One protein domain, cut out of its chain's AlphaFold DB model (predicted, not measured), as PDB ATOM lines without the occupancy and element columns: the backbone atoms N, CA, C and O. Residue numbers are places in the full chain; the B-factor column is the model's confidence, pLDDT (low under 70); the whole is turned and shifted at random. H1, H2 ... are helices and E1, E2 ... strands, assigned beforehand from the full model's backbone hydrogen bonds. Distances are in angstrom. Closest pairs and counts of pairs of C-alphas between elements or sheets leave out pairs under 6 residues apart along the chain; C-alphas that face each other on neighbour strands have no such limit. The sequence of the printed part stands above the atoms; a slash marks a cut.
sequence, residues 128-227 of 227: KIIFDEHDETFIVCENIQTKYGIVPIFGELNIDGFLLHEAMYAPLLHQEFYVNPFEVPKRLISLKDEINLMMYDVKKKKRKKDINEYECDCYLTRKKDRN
ATOM      1  N   LYS A 128     -21.183  31.369 -23.352       93.50
ATOM      2  CA  LYS A 128     -19.968  30.615 -23.666       93.50
ATOM      3  C   LYS A 128     -18.951  30.741 -22.533       93.50
ATOM      4  O   LYS A 128     -18.823  31.803 -21.937       93.50
ATOM      5  N   ILE A 129     -18.218  29.658 -22.295       95.06
ATOM      6  CA  ILE A 129     -17.089  29.578 -21.363       95.06
ATOM      7  C   ILE A 129     -15.969  28.844 -22.099       95.06
ATOM      8  O   ILE A 129     -16.241  27.845 -22.778       95.06
ATOM      9  N   ILE A 130     -14.750  29.361 -22.013       94.25
ATOM     10  CA  ILE A 130     -13.527  28.781 -22.569       94.25
ATOM     11  C   ILE A 130     -12.480  28.809 -21.460       94.25
ATOM     12  O   ILE A 130     -12.393  29.799 -20.748       94.25
ATOM     13  N   PHE A 131     -11.709  27.737 -21.321       95.38
ATOM     14  CA  PHE A 131     -10.565  27.720 -20.417       95.38
ATOM     15  C   PHE A 131      -9.330  28.265 -21.141       95.38
ATOM     16  O   PHE A 131      -9.039  27.804 -22.250       95.38
ATOM     17  N   ASP A 132      -8.656  29.234 -20.532       95.12
ATOM     18  CA  ASP A 132      -7.344  29.714 -20.944       95.12
ATOM     19  C   ASP A 132      -6.268  28.934 -20.184       95.12
ATOM     20  O   ASP A 132      -6.143  29.023 -18.966       95.12
ATOM     21  N   GLU A 133      -5.507  28.126 -20.917       92.69
ATOM     22  CA  GLU A 133      -4.473  27.261 -20.345       92.69
ATOM     23  C   GLU A 133      -3.215  28.029 -19.930       92.69
ATOM     24  O   GLU A 133      -2.421  27.495 -19.161       92.69
ATOM     25  N   HIS A 134      -2.996  29.234 -20.465       92.31
ATOM     26  CA  HIS A 134      -1.816  30.031 -20.143       92.31
ATOM     27  C   HIS A 134      -1.977  30.728 -18.794       92.31
ATOM     28  O   HIS A 134      -1.076  30.665 -17.961       92.31
ATOM     29  N   ASP A 135      -3.128  31.371 -18.596       92.38
ATOM     30  CA  ASP A 135      -3.415  32.156 -17.392       92.38
ATOM     31  C   ASP A 135      -4.169  31.349 -16.319       92.38
ATOM     32  O   ASP A 135      -4.343  31.825 -15.201       92.38
ATOM     33  N   GLU A 136      -4.580  30.113 -16.633       94.38
ATOM     34  CA  GLU A 136      -5.384  29.232 -15.768       94.38
ATOM     35  C   GLU A 136      -6.721  29.871 -15.342       94.38
ATOM     36  O   GLU A 136      -7.213  29.687 -14.226       94.38
ATOM     37  N   THR A 137      -7.338  30.615 -16.261       95.19
ATOM     38  CA  THR A 137      -8.604  31.328 -16.057       95.19
ATOM     39  C   THR A 137      -9.679  30.894 -17.047       95.19
ATOM     40  O   THR A 137      -9.449  30.144 -18.000       95.19
ATOM     41  N   PHE A 138     -10.913  31.346 -16.825       95.81
ATOM     42  CA  PHE A 138     -12.022  31.110 -17.739       95.81
ATOM     43  C   PHE A 138     -12.453  32.387 -18.436       95.81
ATOM     44  O   PHE A 138     -13.038  33.280 -17.830       95.81
ATOM     45  N   ILE A 139     -12.302  32.421 -19.752       95.69
ATOM     46  CA  ILE A 139     -12.882  33.472 -20.578       95.69
ATOM     47  C   ILE A 139     -14.369  33.175 -20.756       95.69
ATOM     48  O   ILE A 139     -14.769  32.155 -21.338       95.69
ATOM     49  N   VAL A 140     -15.205  34.099 -20.298       95.38
ATOM     50  CA  VAL A 140     -16.659  33.992 -20.377       95.38
ATOM     51  C   VAL A 140     -17.244  35.020 -21.322       95.38
ATOM     52  O   VAL A 140     -16.744  36.133 -21.471       95.38
ATOM     53  N   CYS A 141     -18.329  34.640 -21.985       95.25
ATOM     54  CA  CYS A 141     -19.079  35.525 -22.855       95.25
ATOM     55  C   CYS A 141     -20.569  35.384 -22.585       95.25
ATOM     56  O   CYS A 141     -21.098  34.267 -22.581       95.25
ATOM     57  N   GLU A 142     -21.240  36.522 -22.436       94.19
ATOM     58  CA  GLU A 142     -22.692  36.597 -22.404       94.19
ATOM     59  C   GLU A 142     -23.232  37.431 -23.566       94.19
ATOM     60  O   GLU A 142     -22.770  38.537 -23.849       94.19
ATOM     61  N   ASN A 143     -24.223  36.876 -24.261       93.62
ATOM     62  CA  ASN A 143     -24.840  37.493 -25.425       93.62
ATOM     63  C   ASN A 143     -26.110  38.239 -25.021       93.62
ATOM     64  O   ASN A 143     -27.196  37.661 -24.945       93.62
ATOM     65  N   ILE A 144     -26.005  39.553 -24.839       92.25
ATOM     66  CA  ILE A 144     -27.148  40.378 -24.457       92.25
ATOM     67  C   ILE A 144     -27.981  40.706 -25.695       92.25
ATOM     68  O   ILE A 144     -27.549  41.408 -26.614       92.25
ATOM     69  N   GLN A 145     -29.213  40.195 -25.725       91.50
ATOM     70  CA  GLN A 145     -30.152  40.459 -26.811       91.50
ATOM     71  C   GLN A 145     -30.793  41.844 -26.657       91.50
ATOM     72  O   GLN A 145     -31.574  42.091 -25.736       91.50
ATOM     73  N   THR A 146     -30.510  42.730 -27.609       89.38
ATOM     74  CA  THR A 146     -31.042  44.100 -27.685       89.38
ATOM     75  C   THR A 146     -32.018  44.238 -28.852       89.38
ATOM     76  O   THR A 146     -32.057  43.398 -29.756       89.38
ATOM     77  N   LYS A 147     -32.762  45.349 -28.910       90.56
ATOM     78  CA  LYS A 147     -33.583  45.687 -30.093       90.56
ATOM     79  C   LYS A 147     -32.760  45.992 -31.356       90.56
ATOM     80  O   LYS A 147     -33.322  46.060 -32.444       90.56
ATOM     81  N   TYR A 148     -31.444  46.179 -31.224       88.56
ATOM     82  CA  TYR A 148     -30.527  46.525 -32.318       88.56
ATOM     83  C   TYR A 148     -29.600  45.377 -32.738       88.56
ATOM     84  O   TYR A 148     -28.713  45.593 -33.570       88.56
ATOM     85  N   GLY A 149     -29.795  44.185 -32.168       90.00
ATOM     86  CA  GLY A 149     -28.963  43.004 -32.388       90.00
ATOM     87  C   GLY A 149     -28.447  42.400 -31.082       90.00
ATOM     88  O   GLY A 149     -28.888  42.755 -29.990       90.00
ATOM     89  N   ILE A 150     -27.508  41.471 -31.198       92.94
ATOM     90  CA  ILE A 150     -26.858  40.835 -30.051       92.94
ATOM     91  C   ILE A 150     -25.581  41.611 -29.730       92.94
ATOM     92  O   ILE A 150     -24.797  41.900 -30.635       92.94
ATOM     93  N   VAL A 151     -25.383  41.944 -28.456       95.00
ATOM     94  CA  VAL A 151     -24.157  42.567 -27.952       95.00
ATOM     95  C   VAL A 151     -23.443  41.556 -27.056       95.00
ATOM     96  O   VAL A 151     -23.950  41.267 -25.972       95.00
ATOM     97  N   PRO A 152     -22.305  40.990 -27.494       95.19
ATOM     98  CA  PRO A 152     -21.502  40.135 -26.640       95.19
ATOM     99  C   PRO A 152     -20.747  40.989 -25.621       95.19
ATOM    100  O   PRO A 152     -20.132  42.001 -25.980       95.19
ATOM    101  N   ILE A 153     -20.780  40.557 -24.367       95.44
ATOM    102  CA  ILE A 153     -19.934  41.078 -23.297       95.44
ATOM    103  C   ILE A 153     -19.040  39.958 -22.775       95.44
ATOM    104  O   ILE A 153     -19.453  38.798 -22.743       95.44
ATOM    105  N   PHE A 154     -17.812  40.301 -22.417       96.06
ATOM    106  CA  PHE A 154     -16.758  39.356 -22.071       96.06
ATOM    107  C   PHE A 154     -16.271  39.610 -20.659       96.06
ATOM    108  O   PHE A 154     -16.156  40.757 -20.250       96.06
ATOM    109  N   GLY A 155     -15.976  38.546 -19.938       94.50
ATOM    110  CA  GLY A 155     -15.360  38.608 -18.625       94.50
ATOM    111  C   GLY A 155     -14.356  37.484 -18.480       94.50
ATOM    112  O   GLY A 155     -14.221  36.635 -19.366       94.50
ATOM    113  N   GLU A 156     -13.700  37.468 -17.338       95.50
ATOM    114  CA  GLU A 156     -12.724  36.453 -16.989       95.50
ATOM    115  C   GLU A 156     -13.048  35.943 -15.590       95.50
ATOM    116  O   GLU A 156     -13.326  36.744 -14.703       95.50
ATOM    117  N   LEU A 157     -13.083  34.628 -15.393       94.69
ATOM    118  CA  LEU A 157     -13.247  34.025 -14.074       94.69
ATOM    119  C   LEU A 157     -11.920  33.422 -13.624       94.69
ATOM    120  O   LEU A 157     -11.195  32.858 -14.442       94.69
ATOM    121  N   ASN A 158     -11.643  33.472 -12.326       92.25
ATOM    122  CA  ASN A 158     -10.588  32.653 -11.744       92.25
ATOM    123  C   ASN A 158     -10.975  31.163 -11.767       92.25
ATOM    124  O   ASN A 158     -12.106  30.810 -12.122       92.25
ATOM    125  N   ILE A 159     -10.048  30.298 -11.352       89.44
ATOM    126  CA  ILE A 159     -10.296  28.855 -11.319       89.44
ATOM    127  C   ILE A 159     -11.485  28.478 -10.423       89.44
ATOM    128  O   ILE A 159     -12.225  27.573 -10.752       89.44
ATOM    129  N   ASP A 160     -11.751  29.236  -9.358       87.06
ATOM    130  CA  ASP A 160     -12.891  28.992  -8.465       87.06
ATOM    131  C   ASP A 160     -14.241  29.482  -9.039       87.06
ATOM    132  O   ASP A 160     -15.271  29.427  -8.363       87.06
ATOM    133  N   GLY A 161     -14.261  30.009 -10.268       88.19
ATOM    134  CA  GLY A 161     -15.468  30.476 -10.950       88.19
ATOM    135  C   GLY A 161     -15.919  31.900 -10.602       88.19
ATOM    136  O   GLY A 161     -16.995  32.315 -11.038       88.19
ATOM    137  N   PHE A 162     -15.118  32.684  -9.873       89.00
ATOM    138  CA  PHE A 162     -15.417  34.083  -9.550       89.00
ATOM    139  C   PHE A 162     -14.919  35.044 -10.623       89.00
ATOM    140  O   PHE A 162     -13.788  34.940 -11.091       89.00
ATOM    141  N   LEU A 163     -15.752  36.030 -10.964       90.81
ATOM    142  CA  LEU A 163     -15.421  37.066 -11.939       90.81
ATOM    143  C   LEU A 163     -14.253  37.939 -11.457       90.81
ATOM    144  O   LEU A 163     -14.356  38.630 -10.442       90.81
ATOM    145  N   LEU A 164     -13.166  37.937 -12.223       89.44
ATOM    146  CA  LEU A 164     -12.014  38.805 -12.038       89.44
ATOM    147  C   LEU A 164     -12.372  40.253 -12.374       89.44
ATOM    148  O   LEU A 164     -13.199  40.534 -13.243       89.44
ATOM    149  N   HIS A 165     -11.740  41.182 -11.656       88.44
ATOM    150  CA  HIS A 165     -11.899  42.634 -11.822       88.44
ATOM    151  C   HIS A 165     -13.329  43.173 -11.649       88.44
ATOM    152  O   HIS A 165     -13.558  44.354 -11.902       88.44
ATOM    153  N   GLU A 166     -14.276  42.334 -11.211       90.75
ATOM    154  CA  GLU A 166     -15.686  42.690 -11.012       90.75
ATOM    155  C   GLU A 166     -16.290  43.394 -12.238       90.75
ATOM    156  O   GLU A 166     -17.109  44.308 -12.114       90.75
ATOM    157  N   ALA A 167     -15.853  43.017 -13.443       90.81
ATOM    158  CA  ALA A 167     -16.204  43.730 -14.660       90.81
ATOM    159  C   ALA A 167     -16.367  42.806 -15.868       90.81
ATOM    160  O   ALA A 167     -15.747  41.751 -15.980       90.81
ATOM    161  N   MET A 168     -17.207  43.245 -16.804       94.69
ATOM    162  CA  MET A 168     -17.318  42.654 -18.132       94.69
ATOM    163  C   MET A 168     -17.234  43.730 -19.211       94.69
ATOM    164  O   MET A 168     -17.903  44.760 -19.142       94.69
ATOM    165  N   TYR A 169     -16.440  43.480 -20.243       96.38
ATOM    166  CA  TYR A 169     -16.186  44.404 -21.336       96.38
ATOM    167  C   TYR A 169     -17.078  44.123 -22.548       96.38
ATOM    168  O   TYR A 169     -17.220  42.984 -22.988       96.38
ATOM    169  N   ALA A 170     -17.647  45.176 -23.131       96.44
ATOM    170  CA  ALA A 170     -18.411  45.134 -24.372       96.44
ATOM    171  C   ALA A 170     -17.625  45.801 -25.516       96.44
ATOM    172  O   ALA A 170     -17.688  47.026 -25.670       96.44
ATOM    173  N   PRO A 171     -16.952  45.027 -26.390       94.44
ATOM    174  CA  PRO A 171     -16.133  45.580 -27.468       94.44
ATOM    175  C   PRO A 171     -16.897  46.499 -28.422       94.44
ATOM    176  O   PRO A 171     -16.364  47.511 -28.862       94.44
ATOM    177  N   LEU A 172     -18.165  46.182 -28.715       91.25
ATOM    178  CA  LEU A 172     -19.004  46.987 -29.615       91.25
ATOM    179  C   LEU A 172     -19.325  48.383 -29.066       91.25
ATOM    180  O   LEU A 172     -19.665  49.277 -29.838       91.25
ATOM    181  N   LEU A 173     -19.270  48.542 -27.745       92.81
ATOM    182  CA  LEU A 173     -19.566  49.792 -27.053       92.81
ATOM    183  C   LEU A 173     -18.301  50.477 -26.529       92.81
ATOM    184  O   LEU A 173     -18.397  51.615 -26.083       92.81
ATOM    185  N   HIS A 174     -17.145  49.804 -26.597       92.75
ATOM    186  CA  HIS A 174     -15.907  50.219 -25.938       92.75
ATOM    187  C   HIS A 174     -16.133  50.575 -24.461       92.75
ATOM    188  O   HIS A 174     -15.631  51.584 -23.975       92.75
ATOM    189  N   GLN A 175     -16.934  49.758 -23.770       94.44
ATOM    190  CA  GLN A 175     -17.403  50.036 -22.416       94.44
ATOM    191  C   GLN A 175     -17.197  48.826 -21.509       94.44
ATOM    192  O   GLN A 175     -17.572  47.708 -21.865       94.44
ATOM    193  N   GLU A 176     -16.648  49.075 -20.326       94.69
ATOM    194  CA  GLU A 176     -16.632  48.126 -19.216       94.69
ATOM    195  C   GLU A 176     -17.865  48.326 -18.340       94.69
ATOM    196  O   GLU A 176     -18.280  49.451 -18.046       94.69
ATOM    197  N   PHE A 177     -18.454  47.216 -17.924       93.88
ATOM    198  CA  PHE A 177     -19.600  47.178 -17.042       93.88
ATOM    199  C   PHE A 177     -19.199  46.532 -15.736       93.88
ATOM    200  O   PHE A 177     -18.787  45.377 -15.727       93.88
ATOM    201  N   TYR A 178     -19.390  47.252 -14.636       93.38
ATOM    202  CA  TYR A 178     -19.247  46.667 -13.314       93.38
ATOM    203  C   TYR A 178     -20.295  45.565 -13.094       93.38
ATOM    204  O   TYR A 178     -21.504  45.773 -13.301       93.38
ATOM    205  N   VAL A 179     -19.817  44.408 -12.652       89.56
ATOM    206  CA  VAL A 179     -20.581  43.212 -12.326       89.56
ATOM    207  C   VAL A 179     -20.066  42.643 -11.010       89.56
ATOM    208  O   VAL A 179     -18.998  42.046 -10.952       89.56
ATOM    209  N   ASN A 180     -20.873  42.785  -9.955       86.00
ATOM    210  CA  ASN A 180     -20.606  42.135  -8.675       86.00
ATOM    211  C   ASN A 180     -20.540  40.602  -8.880       86.00
ATOM    212  O   ASN A 180     -21.550  40.033  -9.320       86.00
ATOM    213  N   PRO A 181     -19.426  39.930  -8.526       84.19
ATOM    214  CA  PRO A 181     -19.252  38.486  -8.701       84.19
ATOM    215  C   PRO A 181     -20.347  37.627  -8.050       84.19
ATOM    216  O   PRO A 181     -20.666  36.551  -8.544       84.19
ATOM    217  N   PHE A 182     -20.984  38.115  -6.981       84.19
ATOM    218  CA  PHE A 182     -22.039  37.392  -6.262       84.19
ATOM    219  C   PHE A 182     -23.450  37.637  -6.819       84.19
ATOM    220  O   PHE A 182     -24.393  36.937  -6.458       84.19
ATOM    221  N   GLU A 183     -23.618  38.625  -7.703       85.38
ATOM    222  CA  GLU A 183     -24.907  38.971  -8.314       85.38
ATOM    223  C   GLU A 183     -24.862  38.934  -9.852       85.38
ATOM    224  O   GLU A 183     -25.697  39.566 -10.509       85.38
ATOM    225  N   VAL A 184     -23.921  38.181 -10.438       85.56
ATOM    226  CA  VAL A 184     -23.698  38.111 -11.894       85.56
ATOM    227  C   VAL A 184     -25.009  37.927 -12.677       85.56
ATOM    228  O   VAL A 184     -25.313  38.797 -13.497       85.56
ATOM    229  N   PRO A 185     -25.872  36.924 -12.403       84.88
ATOM    230  CA  PRO A 185     -27.098  36.735 -13.187       84.88
ATOM    231  C   PRO A 185     -28.035  37.948 -13.144       84.88
ATOM    232  O   PRO A 185     -28.581  38.381 -14.161       84.88
ATOM    233  N   LYS A 186     -28.201  38.540 -11.957       87.44
ATOM    234  CA  LYS A 186     -29.087  39.686 -11.731       87.44
ATOM    235  C   LYS A 186     -28.557  40.937 -12.430       87.44
ATOM    236  O   LYS A 186     -29.339  41.668 -13.043       87.44
ATOM    237  N   ARG A 187     -27.242  41.173 -12.385       89.50
ATOM    238  CA  ARG A 187     -26.615  42.308 -13.072       89.50
ATOM    239  C   ARG A 187     -26.633  42.142 -14.591       89.50
ATOM    240  O   ARG A 187     -26.922  43.111 -15.285       89.50
ATOM    241  N   LEU A 188     -26.402  40.939 -15.113       86.56
ATOM    242  CA  LEU A 188     -26.478  40.662 -16.552       86.56
ATOM    243  C   LEU A 188     -27.876  40.940 -17.120       86.56
ATOM    244  O   LEU A 188     -28.008  41.519 -18.197       86.56
ATOM    245  N   ILE A 189     -28.927  40.609 -16.363       86.94
ATOM    246  CA  ILE A 189     -30.307  40.944 -16.736       86.94
ATOM    247  C   ILE A 189     -30.519  42.464 -16.756       86.94
ATOM    248  O   ILE A 189     -31.105  42.979 -17.710       86.94
ATOM    249  N   SER A 190     -30.033  43.197 -15.745       89.44
ATOM    250  CA  SER A 190     -30.225  44.654 -15.670       89.44
ATOM    251  C   SER A 190     -29.399  45.437 -16.696       89.44
ATOM    252  O   SER A 190     -29.826  46.499 -17.145       89.44
ATOM    253  N   LEU A 191     -28.258  44.895 -17.135       91.06
ATOM    254  CA  LEU A 191     -27.416  45.486 -18.181       91.06
ATOM    255  C   LEU A 191     -28.129  45.635 -19.525       91.06
ATOM    256  O   LEU A 191     -27.763  46.492 -20.329       91.06
ATOM    257  N   LYS A 192     -29.162  44.829 -19.781       91.56
ATOM    258  CA  LYS A 192     -29.893  44.847 -21.047       91.56
ATOM    259  C   LYS A 192     -30.439  46.231 -21.397       91.56
ATOM    260  O   LYS A 192     -30.338  46.642 -22.554       91.56
ATOM    261  N   ASP A 193     -31.011  46.948 -20.437       90.94
ATOM    262  CA  ASP A 193     -31.613  48.262 -20.691       90.94
ATOM    263  C   ASP A 193     -30.551  49.343 -20.914       90.94
ATOM    264  O   ASP A 193     -30.668  50.149 -21.840       90.94
ATOM    265  N   GLU A 194     -29.466  49.293 -20.143       93.56
ATOM    266  CA  GLU A 194     -28.301  50.170 -20.285       93.56
ATOM    267  C   GLU A 194     -27.646  50.007 -21.672       93.56
ATOM    268  O   GLU A 194     -27.485  50.973 -22.422       93.56
ATOM    269  N   ILE A 195     -27.389  48.763 -22.082       94.69
ATOM    270  CA  ILE A 195     -26.824  48.426 -23.394       94.69
ATOM    271  C   ILE A 195     -27.788  48.803 -24.529       94.69
ATOM    272  O   ILE A 195     -27.348  49.286 -25.574       94.69
ATOM    273  N   ASN A 196     -29.103  48.633 -24.350       93.62
ATOM    274  CA  ASN A 196     -30.104  49.065 -25.335       93.62
ATOM    275  C   ASN A 196     -30.022  50.576 -25.615       93.62
ATOM    276  O   ASN A 196     -30.159  50.985 -26.772       93.62
ATOM    277  N   LEU A 197     -29.823  51.396 -24.579       92.94
ATOM    278  CA  LEU A 197     -29.676  52.848 -24.712       92.94
ATOM    279  C   LEU A 197     -28.362  53.210 -25.411       92.94
ATOM    280  O   LEU A 197     -28.381  53.948 -26.396       92.94
ATOM    281  N   MET A 198     -27.243  52.618 -24.991       94.25
ATOM    282  CA  MET A 198     -25.942  52.858 -25.632       94.25
ATOM    283  C   MET A 198     -25.956  52.468 -27.117       94.25
ATOM    284  O   MET A 198     -25.481  53.213 -27.978       94.25
ATOM    285  N   MET A 199     -26.578  51.336 -27.454       93.94
ATOM    286  CA  MET A 199     -26.728  50.895 -28.841       93.94
ATOM    287  C   MET A 199     -27.578  51.851 -29.685       93.94
ATOM    288  O   MET A 199     -27.284  52.035 -30.870       93.94
ATOM    289  N   TYR A 200     -28.607  52.482 -29.109       92.69
ATOM    290  CA  TYR A 200     -29.372  53.515 -29.811       92.69
ATOM    291  C   TYR A 200     -28.469  54.679 -30.229       92.69
ATOM    292  O   TYR A 200     -28.504  55.092 -31.393       92.69
ATOM    293  N   ASP A 201     -27.612  55.153 -29.326       89.88
ATOM    294  CA  ASP A 201     -26.696  56.258 -29.605       89.88
ATOM    295  C   ASP A 201     -25.630  55.888 -30.638       89.88
ATOM    296  O   ASP A 201     -25.368  56.672 -31.556       89.88
ATOM    297  N   VAL A 202     -25.072  54.676 -30.565       90.06
ATOM    298  CA  VAL A 202     -24.143  54.154 -31.582       90.06
ATOM    299  C   VAL A 202     -24.807  54.140 -32.962       90.06
ATOM    300  O   VAL A 202     -24.240  54.646 -33.935       90.06
ATOM    301  N   LYS A 203     -26.040  53.628 -33.065       90.06
ATOM    302  CA  LYS A 203     -26.784  53.589 -34.336       90.06
ATOM    303  C   LYS A 203     -27.141  54.987 -34.838       90.06
ATOM    304  O   LYS A 203     -27.028  55.245 -36.037       90.06
ATOM    305  N   LYS A 204     -27.529  55.901 -33.947       90.69
ATOM    306  CA  LYS A 204     -27.839  57.298 -34.280       90.69
ATOM    307  C   LYS A 204     -26.607  58.034 -34.814       90.69
ATOM    308  O   LYS A 204     -26.704  58.694 -35.848       90.69
ATOM    309  N   LYS A 205     -25.449  57.887 -34.155       90.75
ATOM    310  CA  LYS A 205     -24.166  58.458 -34.603       90.75
ATOM    311  C   LYS A 205     -23.749  57.893 -35.960       90.75
ATOM    312  O   LYS A 205     -23.411  58.673 -36.846       90.75
ATOM    313  N   LYS A 206     -23.848  56.570 -36.147       90.69
ATOM    314  CA  LYS A 206     -23.543  55.919 -37.429       90.69
ATOM    315  C   LYS A 206     -24.425  56.450 -38.558       90.69
ATOM    316  O   LYS A 206     -23.901  56.921 -39.553       90.69
ATOM    317  N   ARG A 207     -25.748  56.504 -38.361       90.75
ATOM    318  CA  ARG A 207     -26.675  57.043 -39.369       90.75
ATOM    319  C   ARG A 207     -26.335  58.481 -39.767       90.75
ATOM    320  O   ARG A 207     -26.409  58.817 -40.941       90.75
ATOM    321  N   LYS A 208     -25.971  59.333 -38.801       92.62
ATOM    322  CA  LYS A 208     -25.554  60.714 -39.087       92.62
ATOM    323  C   LYS A 208     -24.257  60.758 -39.902       92.62
ATOM    324  O   LYS A 208     -24.158  61.558 -40.823       92.62
ATOM    325  N   LYS A 209     -23.288  59.899 -39.576       93.25
ATOM    326  CA  LYS A 209     -22.035  59.770 -40.327       93.25
ATOM    327  C   LYS A 209     -22.291  59.320 -41.770       93.25
ATOM    328  O   LYS A 209     -21.822  59.991 -42.676       93.25
ATOM    329  N   ASP A 210     -23.098  58.278 -41.963       92.19
ATOM    330  CA  ASP A 210     -23.417  57.733 -43.288       92.19
ATOM    331  C   ASP A 210     -24.114  58.783 -44.183       92.19
ATOM    332  O   ASP A 210     -23.806  58.901 -45.366       92.19
ATOM    333  N   ILE A 211     -25.020  59.594 -43.614       92.25
ATOM    334  CA  ILE A 211     -25.663  60.710 -44.332       92.25
ATOM    335  C   ILE A 211     -24.628  61.764 -44.742       92.25
ATOM    336  O   ILE A 211     -24.607  62.180 -45.897       92.25
ATOM    337  N   ASN A 212     -23.756  62.174 -43.818       92.06
ATOM    338  CA  ASN A 212     -22.732  63.180 -44.101       92.06
ATOM    339  C   ASN A 212     -21.733  62.706 -45.172       92.06
ATOM    340  O   ASN A 212     -21.323  63.499 -46.018       92.06
ATOM    341  N   GLU A 213     -21.329  61.433 -45.138       92.31
ATOM    342  CA  GLU A 213     -20.450  60.835 -46.150       92.31
ATOM    343  C   GLU A 213     -21.130  60.826 -47.524       92.31
ATOM    344  O   GLU A 213     -20.556  61.319 -48.493       92.31
ATOM    345  N   TYR A 214     -22.394  60.398 -47.593       91.25
ATOM    346  CA  TYR A 214     -23.174  60.428 -48.831       91.25
ATOM    347  C   TYR A 214     -23.331  61.845 -49.412       91.25
ATOM    348  O   TYR A 214     -23.196  62.049 -50.621       91.25
ATOM    349  N   GLU A 215     -23.604  62.844 -48.569       91.69
ATOM    350  CA  GLU A 215     -23.696  64.243 -48.998       91.69
ATOM    351  C   GLU A 215     -22.356  64.771 -49.529       91.69
ATOM    352  O   GLU A 215     -22.330  65.470 -50.548       91.69
ATOM    353  N   CYS A 216     -21.246  64.403 -48.881       89.88
ATOM    354  CA  CYS A 216     -19.898  64.729 -49.336       89.88
ATOM    355  C   CYS A 216     -19.614  64.117 -50.717       89.88
ATOM    356  O   CYS A 216     -19.188  64.826 -51.632       89.88
ATOM    357  N   ASP A 217     -19.937  62.837 -50.908       90.38
ATOM    358  CA  ASP A 217     -19.751  62.132 -52.180       90.38
ATOM    359  C   ASP A 217     -20.590  62.758 -53.302       90.38
ATOM    360  O   ASP A 217     -20.096  62.998 -54.412       90.38
ATOM    361  N   CYS A 218     -21.845  63.114 -53.009       89.69
ATOM    362  CA  CYS A 218     -22.708  63.833 -53.944       89.69
ATOM    363  C   CYS A 218     -22.106  65.185 -54.344       89.69
ATOM    364  O   CYS A 218     -22.122  65.550 -55.522       89.69
ATOM    365  N   TYR A 219     -21.580  65.941 -53.378       88.56
ATOM    366  CA  TYR A 219     -20.950  67.234 -53.630       88.56
ATOM    367  C   TYR A 219     -19.695  67.100 -54.505       88.56
ATOM    368  O   TYR A 219     -19.555  67.824 -55.494       88.56
ATOM    369  N   LEU A 220     -18.808  66.155 -54.181       88.81
ATOM    370  CA  LEU A 220     -17.583  65.901 -54.942       88.81
ATOM    371  C   LEU A 220     -17.881  65.468 -56.382       88.81
ATOM    372  O   LEU A 220     -17.201  65.920 -57.302       88.81
ATOM    373  N   THR A 221     -18.921  64.658 -56.587       87.75
ATOM    374  CA  THR A 221     -19.362  64.225 -57.923       87.75
ATOM    375  C   THR A 221     -19.844  65.414 -58.757       87.75
ATOM    376  O   THR A 221     -19.310  65.663 -59.835       87.75
ATOM    377  N   ARG A 222     -20.733  66.258 -58.208       85.31
ATOM    378  CA  ARG A 222     -21.208  67.479 -58.897       85.31
ATOM    379  C   ARG A 222     -20.083  68.448 -59.255       85.31
ATOM    380  O   ARG A 222     -20.219  69.217 -60.201       85.31
ATOM    381  N   LYS A 223     -19.008  68.482 -58.463       78.50
ATOM    382  CA  LYS A 223     -17.848  69.342 -58.723       78.50
ATOM    383  C   LYS A 223     -16.979  68.801 -59.861       78.50
ATOM    384  O   LYS A 223     -16.426  69.604 -60.602       78.50
ATOM    385  N   LYS A 224     -16.874  67.476 -60.009       74.38
ATOM    386  CA  LYS A 224     -16.156  66.837 -61.123       74.38
ATOM    387  C   LYS A 224     -16.870  67.035 -62.458       74.38
ATOM    388  O   LYS A 224     -16.194  67.335 -63.425       74.38
ATOM    389  N   ASP A 225     -18.200  66.973 -62.485       67.12
ATOM    390  CA  ASP A 225     -18.991  67.162 -63.717       67.12
ATOM    391  C   ASP A 225     -19.020  68.619 -64.228       67.12
ATOM    392  O   ASP A 225     -19.560  68.901 -65.296       67.12
ATOM    393  N   ARG A 226     -18.498  69.572 -63.443       60.91
ATOM    394  CA  ARG A 226     -18.446  71.007 -63.782       60.91
ATOM    395  C   ARG A 226     -17.093  71.471 -64.335       60.91
ATOM    396  O   ARG A 226     -16.985  72.647 -64.676       60.91
ATOM    397  N   ASN A 227     -16.101  70.583 -64.399       51.72
ATOM    398  CA  ASN A 227     -14.787  70.807 -65.014       51.72
ATOM    399  C   ASN A 227     -14.639  69.931 -66.259       51.72
ATOM    400  O   ASN A 227     -13.874  70.347 -67.151       51.72
TER     401      ASN A 227
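Overview. This is residues 128 to 227 of the 227 residues of an uncharacterized protein of Firmicutes bacterium CAG:460 (UniProt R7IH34). A small head of strands sits at one end of a long helix, H1, whose far part, residues 204 to 224, sticks out with residues 225 to 227 as a free arm. In the head, the sheet E1 E2 E3 and the hairpin E4 and E5 meet through E3 and E4, and H1 grazes the larger sheet with residues 188 to 200. The 100 printed residues hold five named strands, then one named helix; both sheets, E1 - E2 - E3 and E4 - E5, are antiparallel, and the class is mixed, helices and strands. The whole is extended, radius of gyration of the C-alphas 20.1 A, and spans 70 by 32 by 18 A.

Arrangement. Begin at residue 128: E1, residues 128 to 132, and E2, residues 137 to 146, form an antiparallel hairpin, with N 130 and O 139 2.9 A apart, within hydrogen-bond range. E3, residues 149 to 157, completes a meander, each strand the antiparallel neighbour of the one before; find N 142 and O 153 at 2.9 A. E4, residues 167 to 170, and E5, residues 175 to 178, form another hairpin, with N 168 and O 177 at 2.9 A. The closest C-alphas of E3 and E4 are Ile 153 and Ala 170, 4.5 A apart. H1, residues 184 to 224, only grazes the first sheet; its closest C-alphas with E2 are Asn 196 and Thr 146, 5.6 A. In H1, 34 of 37 O i to N i+4 pairs are within range.

Along the chain. Find C-alpha 128, where E1 begins, at (-19.968, 30.615, -23.666). E2 is 28.3 A long and E3 25.7 A. H1 runs 57.5 A to C-alpha 224 at (-16.156, 66.837, -61.123), with a kink of 36 degrees near residue 191.

Size, cuts and confidence. The C-alphas of Asp 160 and Asn 227, 70.4 A apart, are the farthest. The printed part has no cut and no long link. Residues 225 to 227 have pLDDT under 70.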